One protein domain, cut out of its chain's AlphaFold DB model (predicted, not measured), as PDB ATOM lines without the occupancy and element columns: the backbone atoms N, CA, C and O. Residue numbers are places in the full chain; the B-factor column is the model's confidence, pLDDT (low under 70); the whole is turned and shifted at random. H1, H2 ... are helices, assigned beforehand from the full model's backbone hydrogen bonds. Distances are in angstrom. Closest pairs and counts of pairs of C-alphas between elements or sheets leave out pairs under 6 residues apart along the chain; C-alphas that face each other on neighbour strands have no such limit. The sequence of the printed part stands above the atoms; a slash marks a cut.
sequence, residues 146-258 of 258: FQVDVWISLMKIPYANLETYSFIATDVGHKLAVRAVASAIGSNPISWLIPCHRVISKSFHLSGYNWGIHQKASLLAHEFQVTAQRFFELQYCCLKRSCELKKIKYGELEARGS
ATOM      1  N   PHE A 146     119.361 138.715  14.336       95.25
ATOM      2  CA  PHE A 146     118.957 140.124  14.342       95.25
ATOM      3  C   PHE A 146     119.089 140.778  15.727       95.25
ATOM      4  O   PHE A 146     119.564 141.906  15.839       95.25
ATOM      5  N   GLN A 147     118.682 140.089  16.796       95.94
ATOM      6  CA  GLN A 147     118.837 140.610  18.156       95.94
ATOM      7  C   GLN A 147     120.311 140.775  18.525       95.94
ATOM      8  O   GLN A 147     120.692 141.803  19.083       95.94
ATOM      9  N   VAL A 148     121.134 139.783  18.188       95.12
ATOM     10  CA  VAL A 148     122.571 139.795  18.461       95.12
ATOM     11  C   VAL A 148     123.265 140.924  17.704       95.12
ATOM     12  O   VAL A 148     124.030 141.663  18.319       95.12
ATOM     13  N   ASP A 149     122.946 141.134  16.426       95.88
ATOM     14  CA  ASP A 149     123.487 142.246  15.634       95.88
ATOM     15  C   ASP A 149     123.127 143.606  16.253       95.88
ATOM     16  O   ASP A 149     123.979 144.493  16.366       95.88
ATOM     17  N   VAL A 150     121.888 143.760  16.738       97.44
ATOM     18  CA  VAL A 150     121.460 144.953  17.481       97.44
ATOM     19  C   VAL A 150     122.266 145.118  18.770       97.44
ATOM     20  O   VAL A 150     122.756 146.212  19.041       97.44
ATOM     21  N   TRP A 151     122.454 144.064  19.565       96.50
ATOM     22  CA  TRP A 151     123.236 144.147  20.805       96.50
ATOM     23  C   TRP A 151     124.715 144.457  20.547       96.50
ATOM     24  O   TRP A 151     125.310 145.240  21.286       96.50
ATOM     25  N   ILE A 152     125.295 143.923  19.471       94.50
ATOM     26  CA  ILE A 152     126.647 144.273  19.019       94.50
ATOM     27  C   ILE A 152     126.718 145.747  18.620       94.50
ATOM     28  O   ILE A 152     127.667 146.429  19.003       94.50
ATOM     29  N   SER A 153     125.713 146.261  17.904       95.44
ATOM     30  CA  SER A 153     125.604 147.685  17.571       95.44
ATOM     31  C   SER A 153     125.571 148.565  18.827       95.44
ATOM     32  O   SER A 153     126.315 149.543  18.908       95.44
ATOM     33  N   LEU A 154     124.814 148.172  19.862       95.69
ATOM     34  CA  LEU A 154     124.779 148.890  21.144       95.69
ATOM     35  C   LEU A 154     126.160 148.983  21.801       95.69
ATOM     36  O   LEU A 154     126.522 150.038  22.311       95.69
ATOM     37  N   MET A 155     126.947 147.904  21.786       93.19
ATOM     38  CA  MET A 155     128.283 147.892  22.400       93.19
ATOM     39  C   MET A 155     129.284 148.832  21.711       93.19
ATOM     40  O   MET A 155     130.305 149.162  22.307       93.19
ATOM     41  N   LYS A 156     129.002 149.287  20.482       91.69
ATOM     42  CA  LYS A 156     129.818 150.301  19.796       91.69
ATOM     43  C   LYS A 156     129.578 151.713  20.331       91.69
ATOM     44  O   LYS A 156     130.411 152.580  20.087       91.69
ATOM     45  N   ILE A 157     128.459 151.959  21.025       93.38
ATOM     46  CA  ILE A 157     128.120 153.284  21.552       93.38
ATOM     47  C   ILE A 157     129.084 153.612  22.703       93.38
ATOM     48  O   ILE A 157     129.051 152.913  23.726       93.38
ATOM     49  N   PRO A 158     129.919 154.662  22.589       91.12
ATOM     50  CA  PRO A 158     130.877 155.007  23.633       91.12
ATOM     51  C   PRO A 158     130.206 155.366  24.966       91.12
ATOM     52  O   PRO A 158     129.013 155.664  25.036       91.12
ATOM     53  N   TYR A 159     130.986 155.322  26.045       90.50
ATOM     54  CA  TYR A 159     130.533 155.765  27.362       90.50
ATOM     55  C   TYR A 159     130.150 157.246  27.341       90.50
ATOM     56  O   TYR A 159     130.901 158.042  26.785       90.50
ATOM     57  N   ALA A 160     129.025 157.604  27.970       91.31
ATOM     58  CA  ALA A 160     128.482 158.964  27.967       91.31
ATOM     59  C   ALA A 160     128.154 159.522  26.567       91.31
ATOM     60  O   ALA A 160     128.076 160.734  26.378       91.31
ATOM     61  N   ASN A 161     127.907 158.649  25.589       92.50
ATOM     62  CA  ASN A 161     127.364 159.022  24.287       92.50
ATOM     63  C   ASN A 161     125.942 158.483  24.136       92.50
ATOM     64  O   ASN A 161     125.591 157.436  24.682       92.50
ATOM     65  N   LEU A 162     125.124 159.205  23.375       95.25
ATOM     66  CA  LEU A 162     123.748 158.829  23.075       95.25
ATOM     67  C   LEU A 162     123.598 158.549  21.590       95.25
ATOM     68  O   LEU A 162     124.164 159.259  20.764       95.25
ATOM     69  N   GLU A 163     122.773 157.559  21.272       95.88
ATOM     70  CA  GLU A 163     122.380 157.254  19.901       95.88
ATOM     71  C   GLU A 163     120.866 157.126  19.767       95.88
ATOM     72  O   GLU A 163     120.124 157.019  20.745       95.88
ATOM     73  N   THR A 164     120.382 157.140  18.527       95.81
ATOM     74  CA  THR A 164     118.945 157.019  18.247       95.81
ATOM     75  C   THR A 164     118.563 155.617  17.791       95.81
ATOM     76  O   THR A 164     119.343 154.922  17.143       95.81
ATOM     77  N   TYR A 165     117.311 155.211  18.020       95.75
ATOM     78  CA  TYR A 165     116.798 153.940  17.482       95.75
ATOM     79  C   TYR A 165     116.977 153.822  15.957       95.75
ATOM     80  O   TYR A 165     117.277 152.747  15.442       95.75
ATOM     81  N   SER A 166     116.830 154.931  15.225       95.12
ATOM     82  CA  SER A 166     117.065 154.979  13.776       95.12
ATOM     83  C   SER A 166     118.533 154.837  13.385       95.12
ATOM     84  O   SER A 166     118.821 154.301  12.314       95.12
ATOM     85  N   PHE A 167     119.453 155.318  14.227       95.62
ATOM     86  CA  PHE A 167     120.880 155.115  14.013       95.62
ATOM     87  C   PHE A 167     121.203 153.625  14.107       95.62
ATOM     88  O   PHE A 167     121.747 153.067  13.162       95.62
ATOM     89  N   ILE A 168     120.740 152.956  15.169       97.38
ATOM     90  CA  ILE A 168     120.941 151.510  15.344       97.38
ATOM     91  C   ILE A 168     120.328 150.726  14.182       97.38
ATOM     92  O   ILE A 168     120.994 149.874  13.606       97.38
ATOM     93  N   ALA A 169     119.102 151.062  13.764       96.81
ATOM     94  CA  ALA A 169     118.468 150.455  12.591       96.81
ATOM     95  C   ALA A 169     119.303 150.613  11.311       96.81
ATOM     96  O   ALA A 169     119.350 149.709  10.480       96.81
ATOM     97  N   THR A 170     119.989 151.744  11.160       96.38
ATOM     98  CA  THR A 170     120.893 151.990  10.035       96.38
ATOM     99  C   THR A 170     122.190 151.189  10.160       96.38
ATOM    100  O   THR A 170     122.595 150.579   9.173       96.38
ATOM    101  N   ASP A 171     122.806 151.141  11.345       95.69
ATOM    102  CA  ASP A 171     124.060 150.411  11.602       95.69
ATOM    103  C   ASP A 171     123.903 148.897  11.397       95.69
ATOM    104  O   ASP A 171     124.795 148.256  10.843       95.69
ATOM    105  N   VAL A 172     122.743 148.326  11.746       95.19
ATOM    106  CA  VAL A 172     122.435 146.905  11.485       95.19
ATOM    107  C   VAL A 172     121.939 146.634  10.056       95.19
ATOM    108  O   VAL A 172     121.555 145.515   9.739       95.19
ATOM    109  N   GLY A 173     121.915 147.642   9.174       94.69
ATOM    110  CA  GLY A 173     121.542 147.483   7.761       94.69
ATOM    111  C   GLY A 173     120.035 147.431   7.475       94.69
ATOM    112  O   GLY A 173     119.635 147.196   6.336       94.69
ATOM    113  N   HIS A 174     119.185 147.709   8.464       93.31
ATOM    114  CA  HIS A 174     117.725 147.621   8.365       93.31
ATOM    115  C   HIS A 174     117.043 148.959   8.701       93.31
ATOM    116  O   HIS A 174     116.260 149.049   9.645       93.31
ATOM    117  N   LYS A 175     117.302 150.010   7.907       93.12
ATOM    118  CA  LYS A 175     116.858 151.402   8.172       93.12
ATOM    119  C   LYS A 175     115.370 151.553   8.539       93.12
ATOM    120  O   LYS A 175     115.026 152.404   9.353       93.12
ATOM    121  N   LEU A 176     114.493 150.741   7.944       94.19
ATOM    122  CA  LEU A 176     113.040 150.798   8.162       94.19
ATOM    123  C   LEU A 176     112.570 150.004   9.397       94.19
ATOM    124  O   LEU A 176     111.436 150.166   9.842       94.19
ATOM    125  N   ALA A 177     113.428 149.176   9.996       94.44
ATOM    126  CA  ALA A 177     113.076 148.242  11.066       94.44
ATOM    127  C   ALA A 177     113.160 148.852  12.481       94.44
ATOM    128  O   ALA A 177     113.447 148.150  13.448       94.44
ATOM    129  N   VAL A 178     112.887 150.152  12.636       94.69
ATOM    130  CA  VAL A 178     113.062 150.889  13.908       94.69
ATOM    131  C   VAL A 178     112.287 150.252  15.069       94.69
ATOM    132  O   VAL A 178     112.810 150.147  16.176       94.69
ATOM    133  N   ARG A 179     111.055 149.780  14.827       94.06
ATOM    134  CA  ARG A 179     110.247 149.100  15.857       94.06
ATOM    135  C   ARG A 179     110.845 147.752  16.265       94.06
ATOM    136  O   ARG A 179     110.924 147.466  17.453       94.06
ATOM    137  N   ALA A 180     111.306 146.955  15.300       96.12
ATOM    138  CA  ALA A 180     111.951 145.672  15.578       96.12
ATOM    139  C   ALA A 180     113.260 145.868  16.359       96.12
ATOM    140  O   ALA A 180     113.520 145.141  17.316       96.12
ATOM    141  N   VAL A 181     114.038 146.898  16.010       96.69
ATOM    142  CA  VAL A 181     115.228 147.312  16.764       96.69
ATOM    143  C   VAL A 181     114.864 147.695  18.195       96.69
ATOM    144  O   VAL A 181     115.504 147.214  19.121       96.69
ATOM    145  N   ALA A 182     113.820 148.501  18.408       94.69
ATOM    146  CA  ALA A 182     113.380 148.860  19.757       94.69
ATOM    147  C   ALA A 182     113.019 147.618  20.595       94.69
ATOM    148  O   ALA A 182     113.456 147.508  21.742       94.69
ATOM    149  N   SER A 183     112.310 146.646  20.012       95.19
ATOM    150  CA  SER A 183     112.004 145.367  20.669       95.19
ATOM    151  C   SER A 183     113.260 144.542  20.978       95.19
ATOM    152  O   SER A 183     113.378 143.977  22.067       95.19
ATOM    153  N   ALA A 184     114.227 144.490  20.057       95.81
ATOM    154  CA  ALA A 184     115.504 143.805  20.264       95.81
ATOM    155  C   ALA A 184     116.339 144.460  21.379       95.81
ATOM    156  O   ALA A 184     116.877 143.756  22.233       95.81
ATOM    157  N   ILE A 185     116.381 145.796  21.430       96.00
ATOM    158  CA  ILE A 185     117.024 146.566  22.508       96.00
ATOM    159  C   ILE A 185     116.353 146.273  23.856       96.00
ATOM    160  O   ILE A 185     117.047 146.029  24.842       96.00
ATOM    161  N   GLY A 186     115.016 146.257  23.904       93.19
ATOM    162  CA  GLY A 186     114.259 145.918  25.115       93.19
ATOM    163  C   GLY A 186     114.497 144.482  25.593       93.19
ATOM    164  O   GLY A 186     114.464 144.216  26.789       93.19
ATOM    165  N   SER A 187     114.828 143.581  24.667       93.50
ATOM    166  CA  SER A 187     115.154 142.178  24.941       93.50
ATOM    167  C   SER A 187     116.617 141.955  25.351       93.50
ATOM    168  O   SER A 187     117.060 140.806  25.398       93.50
ATOM    169  N   ASN A 188     117.396 143.009  25.610       94.62
ATOM    170  CA  ASN A 188     118.794 142.899  26.026       94.62
ATOM    171  C   ASN A 188     118.940 142.047  27.311       94.62
ATOM    172  O   ASN A 188     118.414 142.439  28.354       94.62
ATOM    173  N   PRO A 189     119.667 140.910  27.270       92.62
ATOM    174  CA  PRO A 189     119.820 140.043  28.437       92.62
ATOM    175  C   PRO A 189     120.801 140.588  29.477       92.62
ATOM    176  O   PRO A 189     120.708 140.210  30.639       92.62
ATOM    177  N   ILE A 190     121.747 141.446  29.082       94.19
ATOM    178  CA  ILE A 190     122.855 141.902  29.928       94.19
ATOM    179  C   ILE A 190     122.791 143.424  30.005       94.19
ATOM    180  O   ILE A 190     123.513 144.161  29.330       94.19
ATOM    181  N   SER A 191     121.859 143.901  30.818       93.06
ATOM    182  CA  SER A 191     121.636 145.330  31.021       93.06
ATOM    183  C   SER A 191     122.859 145.990  31.637       93.06
ATOM    184  O   SER A 191     123.675 145.317  32.258       93.06
ATOM    185  N   TRP A 192     122.984 147.304  31.453       91.69
ATOM    186  CA  TRP A 192     124.137 148.123  31.849       91.69
ATOM    187  C   TRP A 192     125.425 147.869  31.049       91.69
ATOM    188  O   TRP A 192     125.955 148.825  30.489       91.69
ATOM    189  N   LEU A 193     125.892 146.621  30.921       92.00
ATOM    190  CA  LEU A 193     127.106 146.308  30.148       92.00
ATOM    191  C   LEU A 193     126.870 146.337  28.640       92.00
ATOM    192  O   LEU A 193     127.687 146.888  27.908       92.00
ATOM    193  N   ILE A 194     125.747 145.786  28.169       94.50
ATOM    194  CA  ILE A 194     125.246 146.077  26.825       94.50
ATOM    195  C   ILE A 194     124.392 147.347  26.976       94.50
ATOM    196  O   ILE A 194     123.333 147.292  27.614       94.50
ATOM    197  N   PRO A 195     124.838 148.511  26.466       94.50
ATOM    198  CA  PRO A 195     124.366 149.815  26.933       94.50
ATOM    199  C   PRO A 195     123.053 150.244  26.261       94.50
ATOM    200  O   PRO A 195     122.963 151.266  25.582       94.50
ATOM    201  N   CYS A 196     121.985 149.473  26.467       95.06
ATOM    202  CA  CYS A 196     120.655 149.777  25.932       95.06
ATOM    203  C   CYS A 196     120.063 151.093  26.476       95.06
ATOM    204  O   CYS A 196     119.192 151.684  25.838       95.06
ATOM    205  N   HIS A 197     120.543 151.584  27.625       95.56
ATOM    206  CA  HIS A 197     120.149 152.878  28.197       95.56
ATOM    207  C   HIS A 197     120.658 154.079  27.390       95.56
ATOM    208  O   HIS A 197     120.069 155.150  27.506       95.56
ATOM    209  N   ARG A 198     121.684 153.906  26.542       95.88
ATOM    210  CA  ARG A 198     122.245 154.971  25.690       95.88
ATOM    211  C   ARG A 198     121.436 155.251  24.423       95.88
ATOM    212  O   ARG A 198     121.728 156.205  23.710       95.88
ATOM    213  N   VAL A 199     120.409 154.449  24.135       96.19
ATOM    214  CA  VAL A 199     119.542 154.666  22.971       96.19
ATOM    215  C   VAL A 199     118.295 155.447  23.361       96.19
ATOM    216  O   VAL A 199     117.560 155.054  24.270       96.19
ATOM    217  N   ILE A 200     118.030 156.544  22.657       95.00
ATOM    218  CA  ILE A 200     116.899 157.447  22.909       95.00
ATOM    219  C   ILE A 200     116.080 157.717  21.641       95.00
ATOM    220  O   ILE A 200     116.485 157.414  20.514       95.00
ATOM    221  N   SER A 201     114.876 158.267  21.814       92.31
ATOM    222  CA  SER A 201     114.074 158.740  20.687       92.31
ATOM    223  C   SER A 201     114.672 160.022  20.098       92.31
ATOM    224  O   SER A 201     115.354 160.782  20.782       92.31
ATOM    225  N   LYS A 202     114.345 160.322  18.833       89.94
ATOM    226  CA  LYS A 202     114.694 161.615  18.212       89.94
ATOM    227  C   LYS A 202     114.027 162.817  18.889       89.94
ATOM    228  O   LYS A 202     114.483 163.935  18.712       89.94
ATOM    229  N   SER A 203     112.952 162.588  19.643       88.56
ATOM    230  CA  SER A 203     112.295 163.618  20.452       88.56
ATOM    231  C   SER A 203     113.010 163.890  21.779       88.56
ATOM    232  O   SER A 203     112.502 164.673  22.572       88.56
ATOM    233  N   PHE A 204     114.141 163.223  22.048       83.81
ATOM    234  CA  PHE A 204     114.912 163.315  23.295       83.81
ATOM    235  C   PHE A 204     114.141 162.917  24.561       83.81
ATOM    236  O   PHE A 204     114.620 163.099  25.677       83.81
ATOM    237  N   HIS A 205     112.970 162.303  24.401       86.00
ATOM    238  CA  HIS A 205     112.197 161.793  25.518       86.00
ATOM    239  C   HIS A 205     112.803 160.477  26.016       86.00
ATOM    240  O   HIS A 205     113.007 159.530  25.248       86.00
ATOM    241  N   LEU A 206     113.033 160.379  27.326       87.31
ATOM    242  CA  LEU A 206     113.429 159.124  27.954       87.31
ATOM    243  C   LEU A 206     112.221 158.191  28.034       87.31
ATOM    244  O   LEU A 206     111.355 158.315  28.892       87.31
ATOM    245  N   SER A 207     112.153 157.245  27.109       84.00
ATOM    246  CA  SER A 207     111.166 156.166  27.114       84.00
ATOM    247  C   SER A 207     111.837 154.815  26.871       84.00
ATOM    248  O   SER A 207     113.038 154.740  26.580       84.00
ATOM    249  N   GLY A 208     111.052 153.745  27.029       77.75
ATOM    250  CA  GLY A 208     111.415 152.403  26.574       77.75
ATOM    251  C   GLY A 208     112.664 151.835  27.245       77.75
ATOM    252  O   GLY A 208     113.659 151.579  26.569       77.75
ATOM    253  N   TYR A 209     112.618 151.640  28.567       88.94
ATOM    254  CA  TYR A 209     113.653 150.914  29.305       88.94
ATOM    255  C   TYR A 209     113.034 149.799  30.134       88.94
ATOM    256  O   TYR A 209     112.140 150.061  30.937       88.94
ATOM    257  N   ASN A 210     113.535 148.576  29.957       87.25
ATOM    258  CA  ASN A 210     112.940 147.391  30.568       87.25
ATOM    259  C   ASN A 210     112.992 147.422  32.103       87.25
ATOM    260  O   ASN A 210     112.177 146.782  32.740       87.25
ATOM    261  N   TRP A 211     113.901 148.195  32.702       90.69
ATOM    262  CA  TRP A 211     114.052 148.297  34.162       90.69
ATOM    263  C   TRP A 211     113.626 149.661  34.712       90.69
ATOM    264  O   TRP A 211     114.117 150.101  35.746       90.69
ATOM    265  N   GLY A 212     112.738 150.351  33.994       91.44
ATOM    266  CA  GLY A 212     112.153 151.618  34.421       91.44
ATOM    267  C   GLY A 212     112.934 152.862  33.984       91.44
ATOM    268  O   GLY A 212     114.163 152.896  33.909       91.44
ATOM    269  N   ILE A 213     112.199 153.938  33.705       92.88
ATOM    270  CA  ILE A 213     112.772 155.196  33.203       92.88
ATOM    271  C   ILE A 213     113.747 155.848  34.194       92.88
ATOM    272  O   ILE A 213     114.747 156.423  33.771       92.88
ATOM    273  N   HIS A 214     113.504 155.699  35.500       91.94
ATOM    274  CA  HIS A 214     114.383 156.222  36.545       91.94
ATOM    275  C   HIS A 214     115.755 155.556  36.496       91.94
ATOM    276  O   HIS A 214     116.767 156.242  36.567       91.94
ATOM    277  N   GLN A 215     115.800 154.240  36.273       93.50
ATOM    278  CA  GLN A 215     117.052 153.503  36.135       93.50
ATOM    279  C   GLN A 215     117.857 153.998  34.927       93.50
ATOM    280  O   GLN A 215     119.049 154.271  35.042       93.50
ATOM    281  N   LYS A 216     117.192 154.183  33.777       94.94
ATOM    282  CA  LYS A 216     117.811 154.751  32.566       94.94
ATOM    283  C   LYS A 216     118.375 156.151  32.819       94.94
ATOM    284  O   LYS A 216     119.507 156.420  32.427       94.94
ATOM    285  N   ALA A 217     117.609 157.016  33.484       94.00
ATOM    286  CA  ALA A 217     118.039 158.369  33.822       94.00
ATOM    287  C   ALA A 217     119.246 158.369  34.775       94.00
ATOM    288  O   ALA A 217     120.224 159.060  34.503       94.00
ATOM    289  N   SER A 218     119.218 157.554  35.835       92.94
ATOM    290  CA  SER A 218     120.315 157.436  36.803       92.94
ATOM    291  C   SER A 218     121.616 156.962  36.157       92.94
ATOM    292  O   SER A 218     122.678 157.515  36.441       92.94
ATOM    293  N   LEU A 219     121.537 155.977  35.255       93.06
ATOM    294  CA  LEU A 219     122.695 155.504  34.496       93.06
ATOM    295  C   LEU A 219     123.295 156.632  33.655       93.06
ATOM    296  O   LEU A 219     124.475 156.931  33.795       93.06
ATOM    297  N   LEU A 220     122.480 157.288  32.826       94.06
ATOM    298  CA  LEU A 220     122.942 158.377  31.963       94.06
ATOM    299  C   LEU A 220     123.537 159.537  32.764       94.06
ATOM    300  O   LEU A 220     124.623 160.009  32.438       94.06
ATOM    301  N   ALA A 221     122.862 159.965  33.833       92.75
ATOM    302  CA  ALA A 221     123.335 161.039  34.699       92.75
ATOM    303  C   ALA A 221     124.718 160.723  35.281       92.75
ATOM    304  O   ALA A 221     125.613 161.566  35.229       92.75
ATOM    305  N   HIS A 222     124.917 159.495  35.762       90.94
ATOM    306  CA  HIS A 222     126.214 159.058  36.264       90.94
ATOM    307  C   HIS A 222     127.290 159.051  35.168       90.94
ATOM    308  O   HIS A 222     128.393 159.542  35.402       90.94
ATOM    309  N   GLU A 223     126.994 158.536  33.967       91.19
ATOM    310  CA  GLU A 223     127.970 158.528  32.866       91.19
ATOM    311  C   GLU A 223     128.426 159.942  32.479       91.19
ATOM    312  O   GLU A 223     129.627 160.203  32.340       91.19
ATOM    313  N   PHE A 224     127.480 160.876  32.369       91.50
ATOM    314  CA  PHE A 224     127.791 162.273  32.081       91.50
ATOM    315  C   PHE A 224     128.555 162.945  33.222       91.50
ATOM    316  O   PHE A 224     129.518 163.663  32.960       91.50
ATOM    317  N   GLN A 225     128.187 162.677  34.476       87.94
ATOM    318  CA  GLN A 225     128.879 163.225  35.642       87.94
ATOM    319  C   GLN A 225     130.342 162.770  35.701       87.94
ATOM    320  O   GLN A 225     131.230 163.606  35.856       87.94
ATOM    321  N   VAL A 226     130.607 161.469  35.539       84.69
ATOM    322  CA  VAL A 226     131.976 160.922  35.540       84.69
ATOM    323  C   VAL A 226     132.806 161.529  34.409       84.69
ATOM    324  O   VAL A 226     133.969 161.883  34.608       84.69
ATOM    325  N   THR A 227     132.212 161.685  33.226       84.38
ATOM    326  CA  THR A 227     132.891 162.273  32.061       84.38
ATOM    327  C   THR A 227     133.212 163.751  32.286       84.38
ATOM    328  O   THR A 227     134.344 164.175  32.050       84.38
ATOM    329  N   ALA A 228     132.256 164.525  32.807       82.44
ATOM    330  CA  ALA A 228     132.455 165.932  33.143       82.44
ATOM    331  C   ALA A 228     133.532 166.109  34.222       82.44
ATOM    332  O   ALA A 228     134.435 166.929  34.062       82.44
ATOM    333  N   GLN A 229     133.496 165.303  35.286       80.44
ATOM    334  CA  GLN A 229     134.499 165.345  36.349       80.44
ATOM    335  C   GLN A 229     135.913 165.096  35.802       80.44
ATOM    336  O   GLN A 229     136.823 165.879  36.076       80.44
ATOM    337  N   ARG A 230     136.092 164.064  34.966       80.00
ATOM    338  CA  ARG A 230     137.389 163.759  34.338       80.00
ATOM    339  C   ARG A 230     137.884 164.881  33.432       80.00
ATOM    340  O   ARG A 230     139.079 165.164  33.412       80.00
ATOM    341  N   PHE A 231     136.984 165.529  32.696       79.06
ATOM    342  CA  PHE A 231     137.333 166.683  31.871       79.06
ATOM    343  C   PHE A 231     137.903 167.829  32.722       79.06
ATOM    344  O   PHE A 231     138.976 168.349  32.408       79.06
ATOM    345  N   PHE A 232     137.245 168.169  33.837       75.38
ATOM    346  CA  PHE A 232     137.733 169.204  34.753       75.38
ATOM    347  C   PHE A 232     139.057 168.825  35.428       75.38
ATOM    348  O   PHE A 232     139.949 169.667  35.525       75.38
ATOM    349  N   GLU A 233     139.228 167.570  35.849       72.75
ATOM    350  CA  GLU A 233     140.481 167.080  36.442       72.75
ATOM    351  C   GLU A 233     141.662 167.203  35.467       72.75
ATOM    352  O   GLU A 233     142.732 167.690  35.842       72.75
ATOM    353  N   LEU A 234     141.464 166.832  34.197       73.19
ATOM    354  CA  LEU A 234     142.488 166.961  33.158       73.19
ATOM    355  C   LEU A 234     142.819 168.425  32.856       73.19
ATOM    356  O   LEU A 234     143.997 168.777  32.773       73.19
ATOM    357  N   GLN A 235     141.810 169.295  32.741       71.62
ATOM    358  CA  GLN A 235     142.038 170.729  32.542       71.62
ATOM    359  C   GLN A 235     142.801 171.351  33.715       71.62
ATOM    360  O   GLN A 235     143.773 172.076  33.498       71.62
ATOM    361  N   TYR A 236     142.409 171.036  34.950       68.56
ATOM    362  CA  TYR A 236     143.074 171.534  36.151       68.56
ATOM    363  C   TYR A 236     144.524 171.039  36.257       68.56
ATOM    364  O   TYR A 236     145.424 171.815  36.583       68.56
ATOM    365  N   CYS A 237     144.779 169.771  35.919       55.84
ATOM    366  CA  CYS A 237     146.128 169.209  35.878       55.84
ATOM    367  C   CYS A 237     147.000 169.897  34.809       55.84
ATOM    368  O   CYS A 237     148.133 170.290  35.093       55.84
ATOM    369  N   CYS A 238     146.458 170.144  33.610       59.12
ATOM    370  CA  CYS A 238     147.138 170.902  32.554       59.12
ATOM    371  C   CYS A 238     147.451 172.351  32.972       59.12
ATOM    372  O   CYS A 238     148.562 172.830  32.737       59.12
ATOM    373  N   LEU A 239     146.508 173.037  33.627       63.84
ATOM    374  CA  LEU A 239     146.703 174.390  34.162       63.84
ATOM    375  C   LEU A 239     147.812 174.424  35.221       63.84
ATOM    376  O   LEU A 239     148.723 175.247  35.117       63.84
ATOM    377  N   LYS A 240     147.796 173.499  36.190       62.00
ATOM    378  CA  LYS A 240     148.855 173.388  37.208       62.00
ATOM    379  C   LYS A 240     150.229 173.139  36.595       62.00
ATOM    380  O   LYS A 240     151.171 173.853  36.924       62.00
ATOM    381  N   ARG A 241     150.333 172.195  35.657       59.00
ATOM    382  CA  ARG A 241     151.601 171.856  34.996       59.00
ATOM    383  C   ARG A 241     152.150 173.031  34.178       59.00
ATOM    384  O   ARG A 241     153.350 173.283  34.185       59.00
ATOM    385  N   SER A 242     151.272 173.800  33.532       58.09
ATOM    386  CA  SER A 242     151.637 175.038  32.831       58.09
ATOM    387  C   SER A 242     152.104 176.142  33.795       58.09
ATOM    388  O   SER A 242     153.083 176.836  33.518       58.09
ATOM    389  N   CYS A 243     151.467 176.279  34.963       52.72
ATOM    390  CA  CYS A 243     151.904 177.201  36.018       52.72
ATOM    391  C   CYS A 243     153.261 176.814  36.628       52.72
ATOM    392  O   CYS A 243     154.094 177.692  36.840       52.72
ATOM    393  N   GLU A 244     153.510 175.529  36.887       57.19
ATOM    394  CA  GLU A 244     154.802 175.036  37.390       57.19
ATOM    395  C   GLU A 244     155.927 175.259  36.372       57.19
ATOM    396  O   GLU A 244     156.975 175.794  36.727       57.19
ATOM    397  N   LEU A 245     155.685 174.975  35.088       54.91
ATOM    398  CA  LEU A 245     156.644 175.255  34.012       54.91
ATOM    399  C   LEU A 245     156.940 176.755  33.853       54.91
ATOM    400  O   LEU A 245     158.078 177.131  33.577       54.91
ATOM    401  N   LYS A 246     155.942 177.629  34.051       54.16
ATOM    402  CA  LYS A 246     156.172 179.083  34.085       54.16
ATOM    403  C   LYS A 246     157.029 179.485  35.285       54.16
ATOM    404  O   LYS A 246     157.961 180.256  35.096       54.16
ATOM    405  N   LYS A 247     156.775 178.950  36.485       56.31
ATOM    406  CA  LYS A 247     157.595 179.238  37.678       56.31
ATOM    407  C   LYS A 247     159.058 178.823  37.500       56.31
ATOM    408  O   LYS A 247     159.933 179.589  37.880       56.31
ATOM    409  N   ILE A 248     159.320 177.674  36.871       57.47
ATOM    410  CA  ILE A 248     160.688 177.228  36.552       57.47
ATOM    411  C   ILE A 248     161.373 178.220  35.599       57.47
ATOM    412  O   ILE A 248     162.481 178.667  35.876       57.47
ATOM    413  N   LYS A 249     160.689 178.653  34.529       54.12
ATOM    414  CA  LYS A 249     161.246 179.644  33.589       54.12
ATOM    415  C   LYS A 249     161.525 181.011  34.224       54.12
ATOM    416  O   LYS A 249     162.509 181.643  33.859       54.12
ATOM    417  N   TYR A 250     160.673 181.477  35.141       49.69
ATOM    418  CA  TYR A 250     160.902 182.744  35.847       49.69
ATOM    419  C   TYR A 250     162.040 182.634  36.878       49.69
ATOM    420  O   TYR A 250     162.860 183.544  36.954       49.69
ATOM    421  N   GLY A 251     162.169 181.505  37.586       51.38
ATOM    422  CA  GLY A 251     163.277 181.276  38.525       51.38
ATOM    423  C   GLY A 251     164.655 181.165  37.855       51.38
ATOM    424  O   GLY A 251     165.649 181.621  38.412       51.38
ATOM    425  N   GLU A 252     164.733 180.625  36.635       50.38
ATOM    426  CA  GLU A 252     165.984 180.577  35.856       50.38
ATOM    427  C   GLU A 252     166.410 181.946  35.291       50.38
ATOM    428  O   GLU A 252     167.597 182.164  35.042       50.38
ATOM    429  N   LEU A 253     165.465 182.872  35.087       49.44
ATOM    430  CA  LEU A 253     165.751 184.242  34.647       49.44
ATOM    431  C   LEU A 253     166.282 185.112  35.797       49.44
ATOM    432  O   LEU A 253     167.201 185.895  35.576       49.44
ATOM    433  N   GLU A 254     165.774 184.936  37.020       50.00
ATOM    434  CA  GLU A 254     166.286 185.638  38.209       50.00
ATOM    435  C   GLU A 254     167.690 185.147  38.615       50.00
ATOM    436  O   GLU A 254     168.549 185.952  38.970       50.00
ATOM    437  N   ALA A 255     167.977 183.851  38.458       51.56
ATOM    438  CA  ALA A 255     169.292 183.268  38.758       51.56
ATOM    439  C   ALA A 255     170.411 183.640  37.760       51.56
ATOM    440  O   ALA A 255     171.578 183.366  38.023       51.56
ATOM    441  N   ARG A 256     170.085 184.238  36.603       50.91
ATOM    442  CA  ARG A 256     171.067 184.700  35.598       50.91
ATOM    443  C   ARG A 256     171.295 186.214  35.608       50.91
ATOM    444  O   ARG A 256     172.097 186.701  34.817       50.91
ATOM    445  N   GLY A 257     170.576 186.944  36.462       49.41
ATOM    446  CA  GLY A 257     170.679 188.398  36.614       49.41
ATOM    447  C   GLY A 257     171.352 188.858  37.911       49.41
ATOM    448  O   GLY A 257     171.204 190.030  38.252       49.41
ATOM    449  N   SER A 258     172.034 187.963  38.636       43.56
ATOM    450  CA  SER A 258     172.776 188.252  39.877       43.56
ATOM    451  C   SER A 258     174.269 187.981  39.739       43.56
ATOM    452  O   SER A 258     174.634 187.054  38.984       43.56
TER     453      SER A 258
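What this domain is: This is residues 146 to 258 of the 258 residues of a protein of Rhodobacteraceae bacterium (UniProt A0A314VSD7). A small head of three short helices, H1, H2 and H3, packed crosswise with loops, bears one long straight arm: residues 229 to 258, mostly H4, stick out. The 113 printed residues, all helix in class, have four named helices, H1 to H4, and no named strand. The whole is extended, radius of gyration of the C-alphas 22.6 A, spanning 78 by 30 by 26 A; without the arm the body spans 33 by 26 by 22 A.

Where its parts are: H1, residues 146 to 155, begins at C-alpha 146 (118.957, 140.124, 14.342) and is 14.6 A long. H2 is residues 165 to 171, 10.0 A; H3 is 178 to 186, 12.3 A. H4, 213 to 254, runs 61.8 A to C-alpha 254 (166.286, 185.638, 38.209).

How they stand to each other: H1 touches H2, about perpendicular at 82 degrees; their closest C-alphas, Ser 153 and Ile 168, are 6.4 A apart. H3 touches H1 at 72 degrees, only just about perpendicular (closest C-alphas Gln 147 and Ala 184, 5.1 A). H3 touches H2, about perpendicular at 82 degrees; the closest C-alphas are Ala 169 and Val 178, 5.6 A. H4 is apart from H1, H2 and H3. In the four helices every O i to N i+4 pair is within hydrogen-bond range.

The domain as a whole: The printed part has no cut. The link from H3 to H4, 26 residues, is long. Residues 236 to 258 have pLDDT under 70.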